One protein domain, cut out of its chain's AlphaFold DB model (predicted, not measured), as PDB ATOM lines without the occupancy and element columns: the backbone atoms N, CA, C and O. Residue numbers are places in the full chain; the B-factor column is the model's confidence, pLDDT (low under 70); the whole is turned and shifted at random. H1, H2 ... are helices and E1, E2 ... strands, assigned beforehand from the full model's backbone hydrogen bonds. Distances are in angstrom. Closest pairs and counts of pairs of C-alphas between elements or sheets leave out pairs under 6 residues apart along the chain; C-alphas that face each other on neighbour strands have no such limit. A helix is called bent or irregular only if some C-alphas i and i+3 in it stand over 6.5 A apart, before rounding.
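This is residues 10 to 66 of the 72 residues of an uncharacterized protein of Bacillus safensis (UniProt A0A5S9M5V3). A small two-stranded hairpin, E1 and E2, stands at one end of a chain path that turns through a short helix, H1, into one long helical arm, H2; the hairpin and the arm are apart, and the shape is open, with few contacts between its parts. Residues 45 to 66 of H2 stick out free, and the greatest length runs from the turn of the hairpin to the last residue of this arm. The printed part has 57 residues with two named strands and two named helices, in the order E1, E2, H1, H2, and the one sheet, E1 - E2, is antiparallel. The class is mixed, helices and strands. The whole is extended, with a radius of gyration of the C-alphas of 17.4 A and spans of 56 by 28 by 16 A.

E1 is residues 10 to 14, beginning at C-alpha 10 at (-32.276, -8.139, -7.871), and is 12.8 A long from first to last C-alpha. E2, residues 20 to 26, is 17.2 A long and ends at C-alpha 26 at (-34.047, -10.331, -2.141). H1 is residues 32 to 35, 5.7 A long. H2, residues 37 to 66, is 45.8 A long and ends at C-alpha 66 at (-60.923, 11.019, 9.604). H2 is irregular: C-alphas 38 and 41 are 7.3 A apart.

E1 and E2 form a hairpin, antiparallel with an angle of 161 degrees between their directions. The C-alphas of Leu 12 and Met 22 face each other at 4.6 A. N 13 and O 21 are within hydrogen-bond range at 2.8 A, and so are N 23 and O 11 at 2.9 A. Both E1 and E2 are apart from H2, and E1 is apart from H1. H1 and H2 touch only at the corner by their link, H2 with residues 39 to 43 alone; the closest C-alphas are those of Phe 34 and Lys 40, 5.9 A apart. In H2, 23 of 26 O i to N i+4 pairs are within hydrogen-bond range; H1 is too short for such a pair, and its one O i to N i+3 pair is within range.

The two C-alphas farthest apart are those of Gln 16 and Ser 66, at 56.5 A, and the outline is only just a rod. Residues 36 to 41, of which 37 to 41 belong to H2, stand free, as do residues 45 to 66 of H2. The printed part has no cut, and the links E1 to E2, E2 to H1 and H1 to H2 are tight. The mean pLDDT of the printed part is 89.8, and it is under 70 at residues 64 to 66.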
ATOM      1  N   PHE A  10     -32.115  -7.202  -6.761       93.62
ATOM      2  CA  PHE A  10     -32.276  -8.139  -7.871       93.62
ATOM      3  C   PHE A  10     -30.941  -8.763  -8.241       93.62
ATOM      4  O   PHE A  10     -29.992  -8.045  -8.565       93.62
ATOM      5  N   ASP A  11     -30.917 -10.089  -8.281       93.94
ATOM      6  CA  ASP A  11     -29.762 -10.840  -8.744       93.94
ATOM      7  C   ASP A  11     -29.955 -11.124 -10.231       93.94
ATOM      8  O   ASP A  11     -30.825 -11.907 -10.634       93.94
ATOM      9  N   LEU A  12     -29.171 -10.422 -11.051       96.75
ATOM     10  CA  LEU A  12     -29.273 -10.446 -12.505       96.75
ATOM     11  C   LEU A  12     -28.019 -11.056 -13.139       96.75
ATOM     12  O   LEU A  12     -26.896 -10.774 -12.724       96.75
ATOM     13  N   GLY A  13     -28.215 -11.845 -14.190       97.44
ATOM     14  CA  GLY A  13     -27.169 -12.337 -15.082       97.44
ATOM     15  C   GLY A  13     -27.338 -11.792 -16.488       97.44
ATOM     16  O   GLY A  13     -28.440 -11.437 -16.897       97.44
ATOM     17  N   ILE A  14     -26.243 -11.750 -17.241       98.25
ATOM     18  CA  ILE A  14     -26.251 -11.421 -18.666       98.25
ATOM     19  C   ILE A  14     -25.635 -12.608 -19.398       98.25
ATOM     20  O   ILE A  14     -24.528 -13.028 -19.059       98.25
ATOM     21  N   ASP A  15     -26.360 -13.178 -20.356       97.88
ATOM     22  CA  ASP A  15     -25.840 -14.291 -21.151       97.88
ATOM     23  C   ASP A  15     -24.948 -13.823 -22.315       97.88
ATOM     24  O   ASP A  15     -24.730 -12.632 -22.537       97.88
ATOM     25  N   GLN A  16     -24.420 -14.778 -23.087       98.12
ATOM     26  CA  GLN A  16     -23.501 -14.500 -24.200       98.12
ATOM     27  C   GLN A  16     -24.142 -13.719 -25.356       98.12
ATOM     28  O   GLN A  16     -23.429 -13.128 -26.163       98.12
ATOM     29  N   THR A  17     -25.472 -13.713 -25.449       98.25
ATOM     30  CA  THR A  17     -26.221 -12.935 -26.445       98.25
ATOM     31  C   THR A  17     -26.542 -11.524 -25.952       98.25
ATOM     32  O   THR A  17     -27.026 -10.698 -26.724       98.25
ATOM     33  N   GLY A  18     -26.252 -11.232 -24.680       97.75
ATOM     34  CA  GLY A  18     -26.593  -9.979 -24.022       97.75
ATOM     35  C   GLY A  18     -27.987  -9.973 -23.394       97.75
ATOM     36  O   GLY A  18     -28.430  -8.918 -22.938       97.75
ATOM     37  N   ALA A  19     -28.692 -11.109 -23.350       98.12
ATOM     38  CA  ALA A  19     -29.996 -11.172 -22.702       98.12
ATOM     39  C   ALA A  19     -29.843 -11.119 -21.175       98.12
ATOM     40  O   ALA A  19     -28.939 -11.736 -20.607       98.12
ATOM     41  N   ILE A  20     -30.740 -10.376 -20.518       97.81
ATOM     42  CA  ILE A  20     -30.758 -10.207 -19.062       97.81
ATOM     43  C   ILE A  20     -31.665 -11.272 -18.446       97.81
ATOM     44  O   ILE A  20     -32.836 -11.391 -18.806       97.81
ATOM     45  N   TRP A  21     -31.131 -11.992 -17.470       97.62
ATOM     46  CA  TRP A  21     -31.812 -13.032 -16.711       97.62
ATOM     47  C   TRP A  21     -31.928 -12.610 -15.250       97.62
ATOM     48  O   TRP A  21     -30.967 -12.095 -14.689       97.62
ATOM     49  N   MET A  22     -33.085 -12.832 -14.626       97.06
ATOM     50  CA  MET A  22     -33.288 -12.606 -13.190       97.06
ATOM     51  C   MET A  22     -33.328 -13.949 -12.467       97.06
ATOM     52  O   MET A  22     -34.103 -14.825 -12.849       97.06
ATOM     53  N   PHE A  23     -32.513 -14.096 -11.426       94.38
ATOM     54  CA  PHE A  23     -32.399 -15.332 -10.653       94.38
ATOM     55  C   PHE A  23     -33.116 -15.243  -9.309       94.38
ATOM     56  O   PHE A  23     -33.784 -16.192  -8.905       94.38
ATOM     57  N   GLU A  24     -33.007 -14.095  -8.637       95.19
ATOM     58  CA  GLU A  24     -33.564 -13.887  -7.303       95.19
ATOM     59  C   GLU A  24     -34.016 -12.433  -7.100       95.19
ATOM     60  O   GLU A  24     -33.502 -11.499  -7.723       95.19
ATOM     61  N   ALA A  25     -34.993 -12.258  -6.209       93.50
ATOM     62  CA  ALA A  25     -35.404 -10.972  -5.666       93.50
ATOM     63  C   ALA A  25     -35.344 -11.030  -4.131       93.50
ATOM     64  O   ALA A  25     -36.162 -11.683  -3.483       93.50
ATOM     65  N   ASN A  26     -34.372 -10.327  -3.558       90.81
ATOM     66  CA  ASN A  26     -34.047 -10.331  -2.141       90.81
ATOM     67  C   ASN A  26     -34.704  -9.153  -1.411       90.81
ATOM     68  O   ASN A  26     -34.511  -7.993  -1.776       90.81
ATOM     69  N   SER A  27     -35.434  -9.431  -0.328       88.06
ATOM     70  CA  SER A  27     -36.048  -8.398   0.530       88.06
ATOM     71  C   SER A  27     -35.057  -7.735   1.496       88.06
ATOM     72  O   SER A  27     -35.388  -6.744   2.148       88.06
ATOM     73  N   ARG A  28     -33.838  -8.279   1.600       85.19
ATOM     74  CA  ARG A  28     -32.746  -7.740   2.416       85.19
ATOM     75  C   ARG A  28     -31.422  -7.789   1.643       85.19
ATOM     76  O   ARG A  28     -30.617  -8.687   1.885       85.19
ATOM     77  N   PRO A  29     -31.187  -6.848   0.718       85.38
ATOM     78  CA  PRO A  29     -29.922  -6.787   0.000       85.38
ATOM     79  C   PRO A  29     -28.745  -6.516   0.948       85.38
ATOM     80  O   PRO A  29     -28.872  -5.828   1.969       85.38
ATOM     81  N   GLY A  30     -27.580  -7.063   0.599       85.44
ATOM     82  CA  GLY A  30     -26.332  -6.802   1.309       85.44
ATOM     83  C   GLY A  30     -25.939  -5.323   1.237       85.44
ATOM     84  O   GLY A  30     -26.127  -4.662   0.218       85.44
ATOM     85  N   ARG A  31     -25.372  -4.787   2.326       86.81
ATOM     86  CA  ARG A  31     -24.968  -3.366   2.425       86.81
ATOM     87  C   ARG A  31     -23.458  -3.143   2.344       86.81
ATOM     88  O   ARG A  31     -23.002  -2.008   2.399       86.81
ATOM     89  N   GLU A  32     -22.680  -4.209   2.201       88.88
ATOM     90  CA  GLU A  32     -21.211  -4.165   2.167       88.88
ATOM     91  C   GLU A  32     -20.685  -3.289   1.025       88.88
ATOM     92  O   GLU A  32     -19.696  -2.578   1.194       88.88
ATOM     93  N   ILE A  33     -21.401  -3.242  -0.103       84.88
ATOM     94  CA  ILE A  33     -21.059  -2.399  -1.252       84.88
ATOM     95  C   ILE A  33     -20.985  -0.902  -0.898       84.88
ATOM     96  O   ILE A  33     -20.182  -0.166  -1.470       84.88
ATOM     97  N   PHE A  34     -21.749  -0.442   0.101       86.06
ATOM     98  CA  PHE A  34     -21.767   0.960   0.532       86.06
ATOM     99  C   PHE A  34     -20.522   1.390   1.320       86.06
ATOM    100  O   PHE A  34     -20.314   2.585   1.527       86.06
ATOM    101  N   GLN A  35     -19.642   0.454   1.693       86.38
ATOM    102  CA  GLN A  35     -18.342   0.788   2.286       86.38
ATOM    103  C   GLN A  35     -17.433   1.543   1.300       86.38
ATOM    104  O   GLN A  35     -16.526   2.269   1.716       86.38
ATOM    105  N   GLN A  36     -17.689   1.425  -0.007       90.19
ATOM    106  CA  GLN A  36     -16.996   2.208  -1.023       90.19
ATOM    107  C   GLN A  36     -17.359   3.696  -0.910       90.19
ATOM    108  O   GLN A  36     -18.529   4.078  -0.918       90.19
ATOM    109  N   VAL A  37     -16.344   4.567  -0.862       84.94
ATOM    110  CA  VAL A  37     -16.521   6.020  -0.655       84.94
ATOM    111  C   VAL A  37     -17.459   6.653  -1.690       84.94
ATOM    112  O   VAL A  37     -18.254   7.525  -1.341       84.94
ATOM    113  N   SER A  38     -17.415   6.181  -2.938       92.56
ATOM    114  CA  SER A  38     -18.274   6.642  -4.036       92.56
ATOM    115  C   SER A  38     -19.767   6.395  -3.793       92.56
ATOM    116  O   SER A  38     -20.600   7.103  -4.358       92.56
ATOM    117  N   LEU A  39     -20.119   5.433  -2.935       91.75
ATOM    118  CA  LEU A  39     -21.494   4.992  -2.709       91.75
ATOM    119  C   LEU A  39     -22.097   5.493  -1.392       91.75
ATOM    120  O   LEU A  39     -23.294   5.310  -1.172       91.75
ATOM    121  N   LYS A  40     -21.343   6.228  -0.561       90.00
ATOM    122  CA  LYS A  40     -21.853   6.815   0.696       90.00
ATOM    123  C   LYS A  40     -23.076   7.712   0.496       90.00
ATOM    124  O   LYS A  40     -23.997   7.717   1.308       90.00
ATOM    125  N   LYS A  41     -23.110   8.474  -0.604       93.00
ATOM    126  CA  LYS A  41     -24.275   9.307  -0.947       93.00
ATOM    127  C   LYS A  41     -25.512   8.450  -1.229       93.00
ATOM    128  O   LYS A  41     -26.610   8.821  -0.819       93.00
ATOM    129  N   SER A  42     -25.332   7.324  -1.916       91.69
ATOM    130  CA  SER A  42     -26.408   6.378  -2.213       91.69
ATOM    131  C   SER A  42     -26.913   5.708  -0.938       91.69
ATOM    132  O   SER A  42     -28.120   5.654  -0.731       91.69
ATOM    133  N   GLU A  43     -26.011   5.302  -0.041       91.56
ATOM    134  CA  GLU A  43     -26.374   4.747   1.268       91.56
ATOM    135  C   GLU A  43     -27.239   5.717   2.082       91.56
ATOM    136  O   GLU A  43     -28.309   5.351   2.576       91.56
ATOM    137  N   TRP A  44     -26.803   6.978   2.168       92.94
ATOM    138  CA  TRP A  44     -27.562   8.030   2.839       92.94
ATOM    139  C   TRP A  44     -28.936   8.234   2.198       92.94
ATOM    140  O   TRP A  44     -29.940   8.360   2.900       92.94
ATOM    141  N   LEU A  45     -29.002   8.239   0.862       94.31
ATOM    142  CA  LEU A  45     -30.256   8.433   0.142       94.31
ATOM    143  C   LEU A  45     -31.238   7.286   0.402       94.31
ATOM    144  O   LEU A  45     -32.412   7.561   0.632       94.31
ATOM    145  N   ILE A  46     -30.775   6.034   0.425       90.69
ATOM    146  CA  ILE A  46     -31.608   4.867   0.758       90.69
ATOM    147  C   ILE A  46     -32.204   5.029   2.157       90.69
ATOM    148  O   ILE A  46     -33.420   4.938   2.321       90.69
ATOM    149  N   GLY A  47     -31.370   5.355   3.152       90.56
ATOM    150  CA  GLY A  47     -31.836   5.603   4.519       90.56
ATOM    151  C   GLY A  47     -32.871   6.729   4.588       90.56
ATOM    152  O   GLY A  47     -33.928   6.571   5.198       90.56
ATOM    153  N   LYS A  48     -32.619   7.841   3.886       95.38
ATOM    154  CA  LYS A  48     -33.570   8.952   3.794       95.38
ATOM    155  C   LYS A  48     -34.907   8.511   3.191       95.38
ATOM    156  O   LYS A  48     -35.949   8.884   3.715       95.38
ATOM    157  N   ARG A  49     -34.907   7.724   2.110       93.19
ATOM    158  CA  ARG A  49     -36.146   7.306   1.429       93.19
ATOM    159  C   ARG A  49     -37.031   6.417   2.287       93.19
ATOM    160  O   ARG A  49     -38.246   6.586   2.249       93.19
ATOM    161  N   ILE A  50     -36.435   5.546   3.095       90.75
ATOM    162  CA  ILE A  50     -37.177   4.742   4.072       90.75
ATOM    163  C   ILE A  50     -37.910   5.663   5.059       90.75
ATOM    164  O   ILE A  50     -39.108   5.499   5.284       90.75
ATOM    165  N   MET A  51     -37.219   6.679   5.587       94.69
ATOM    166  CA  MET A  51     -37.814   7.645   6.518       94.69
ATOM    167  C   MET A  51     -38.877   8.533   5.856       94.69
ATOM    168  O   MET A  51     -39.945   8.739   6.434       94.69
ATOM    169  N   ASP A  52     -38.617   9.026   4.640       95.00
ATOM    170  CA  ASP A  52     -39.574   9.816   3.855       95.00
ATOM    171  C   ASP A  52     -40.876   9.020   3.646       95.00
ATOM    172  O   ASP A  52     -41.974   9.543   3.843       95.00
ATOM    173  N   TYR A  53     -40.758   7.736   3.291       93.31
ATOM    174  CA  TYR A  53     -41.905   6.867   3.049       93.31
ATOM    175  C   TYR A  53     -42.663   6.517   4.334       93.31
ATOM    176  O   TYR A  53     -43.891   6.563   4.352       93.31
ATOM    177  N   ALA A  54     -41.956   6.256   5.436       92.44
ATOM    178  CA  ALA A  54     -42.586   6.069   6.742       92.44
ATOM    179  C   ALA A  54     -43.372   7.321   7.179       92.44
ATOM    180  O   ALA A  54     -44.498   7.211   7.667       92.44
ATOM    181  N   SER A  55     -42.820   8.520   6.947       94.75
ATOM    182  CA  SER A  55     -43.515   9.785   7.213       94.75
ATOM    183  C   SER A  55     -44.760   9.950   6.342       94.75
ATOM    184  O   SER A  55     -45.804  10.369   6.843       94.75
ATOM    185  N   TYR A  56     -44.670   9.599   5.056       92.88
ATOM    186  CA  TYR A  56     -45.819   9.579   4.152       92.88
ATOM    187  C   TYR A  56     -46.919   8.646   4.673       92.88
ATOM    188  O   TYR A  56     -48.031   9.110   4.906       92.88
ATOM    189  N   LEU A  57     -46.596   7.378   4.951       90.94
ATOM    190  CA  LEU A  57     -47.560   6.399   5.462       90.94
ATOM    191  C   LEU A  57     -48.208   6.856   6.774       90.94
ATOM    192  O   LEU A  57     -49.417   6.717   6.936       90.94
ATOM    193  N   SER A  58     -47.430   7.448   7.685       92.94
ATOM    194  CA  SER A  58     -47.945   7.999   8.942       92.94
ATOM    195  C   SER A  58     -48.966   9.115   8.704       92.94
ATOM    196  O   SER A  58     -50.051   9.081   9.280       92.94
ATOM    197  N   LYS A  59     -48.666  10.073   7.820       92.56
ATOM    198  CA  LYS A  59     -49.596  11.158   7.475       92.56
ATOM    199  C   LYS A  59     -50.856  10.623   6.805       92.56
ATOM    200  O   LYS A  59     -51.951  11.017   7.190       92.56
ATOM    201  N   THR A  60     -50.706   9.705   5.851       87.38
ATOM    202  CA  THR A  60     -51.835   9.111   5.126       87.38
ATOM    203  C   THR A  60     -52.739   8.296   6.046       87.38
ATOM    204  O   THR A  60     -53.960   8.376   5.925       87.38
ATOM    205  N   ALA A  61     -52.175   7.545   6.995       84.38
ATOM    206  CA  ALA A  61     -52.963   6.810   7.983       84.38
ATOM    207  C   ALA A  61     -53.818   7.764   8.833       84.38
ATOM    208  O   ALA A  61     -55.012   7.528   8.988       84.38
ATOM    209  N   LEU A  62     -53.231   8.876   9.296       73.94
ATOM    210  CA  LEU A  62     -53.921   9.897  10.093       73.94
ATOM    211  C   LEU A  62     -55.019  10.638   9.307       73.94
ATOM    212  O   LEU A  62     -56.081  10.934   9.856       73.94
ATOM    213  N   THR A  63     -54.801  10.921   8.020       73.69
ATOM    214  CA  THR A  63     -55.832  11.547   7.175       73.69
ATOM    215  C   THR A  63     -56.964  10.581   6.845       73.69
ATOM    216  O   THR A  63     -58.120  10.983   6.850       73.69
ATOM    217  N   THR A  64     -56.658   9.298   6.622       61.16
ATOM    218  CA  THR A  64     -57.669   8.279   6.281       61.16
ATOM    219  C   THR A  64     -58.548   7.931   7.487       61.16
ATOM    220  O   THR A  64     -59.738   7.681   7.338       61.16
ATOM    221  N   SER A  65     -58.013   8.003   8.711       56.44
ATOM    222  CA  SER A  65     -58.792   7.799   9.942       56.44
ATOM    223  C   SER A  65     -59.855   8.875  10.225       56.44
ATOM    224  O   SER A  65     -60.667   8.683  11.127       56.44
ATOM    225  N   SER A  66     -59.889   9.978   9.465       52.91
ATOM    226  CA  SER A  66     -60.923  11.019   9.604       52.91
ATOM    227  C   SER A  66     -62.231  10.682   8.865       52.91
ATOM    228  O   SER A  66     -63.252  11.297   9.156       52.91
TER     229      SER A  66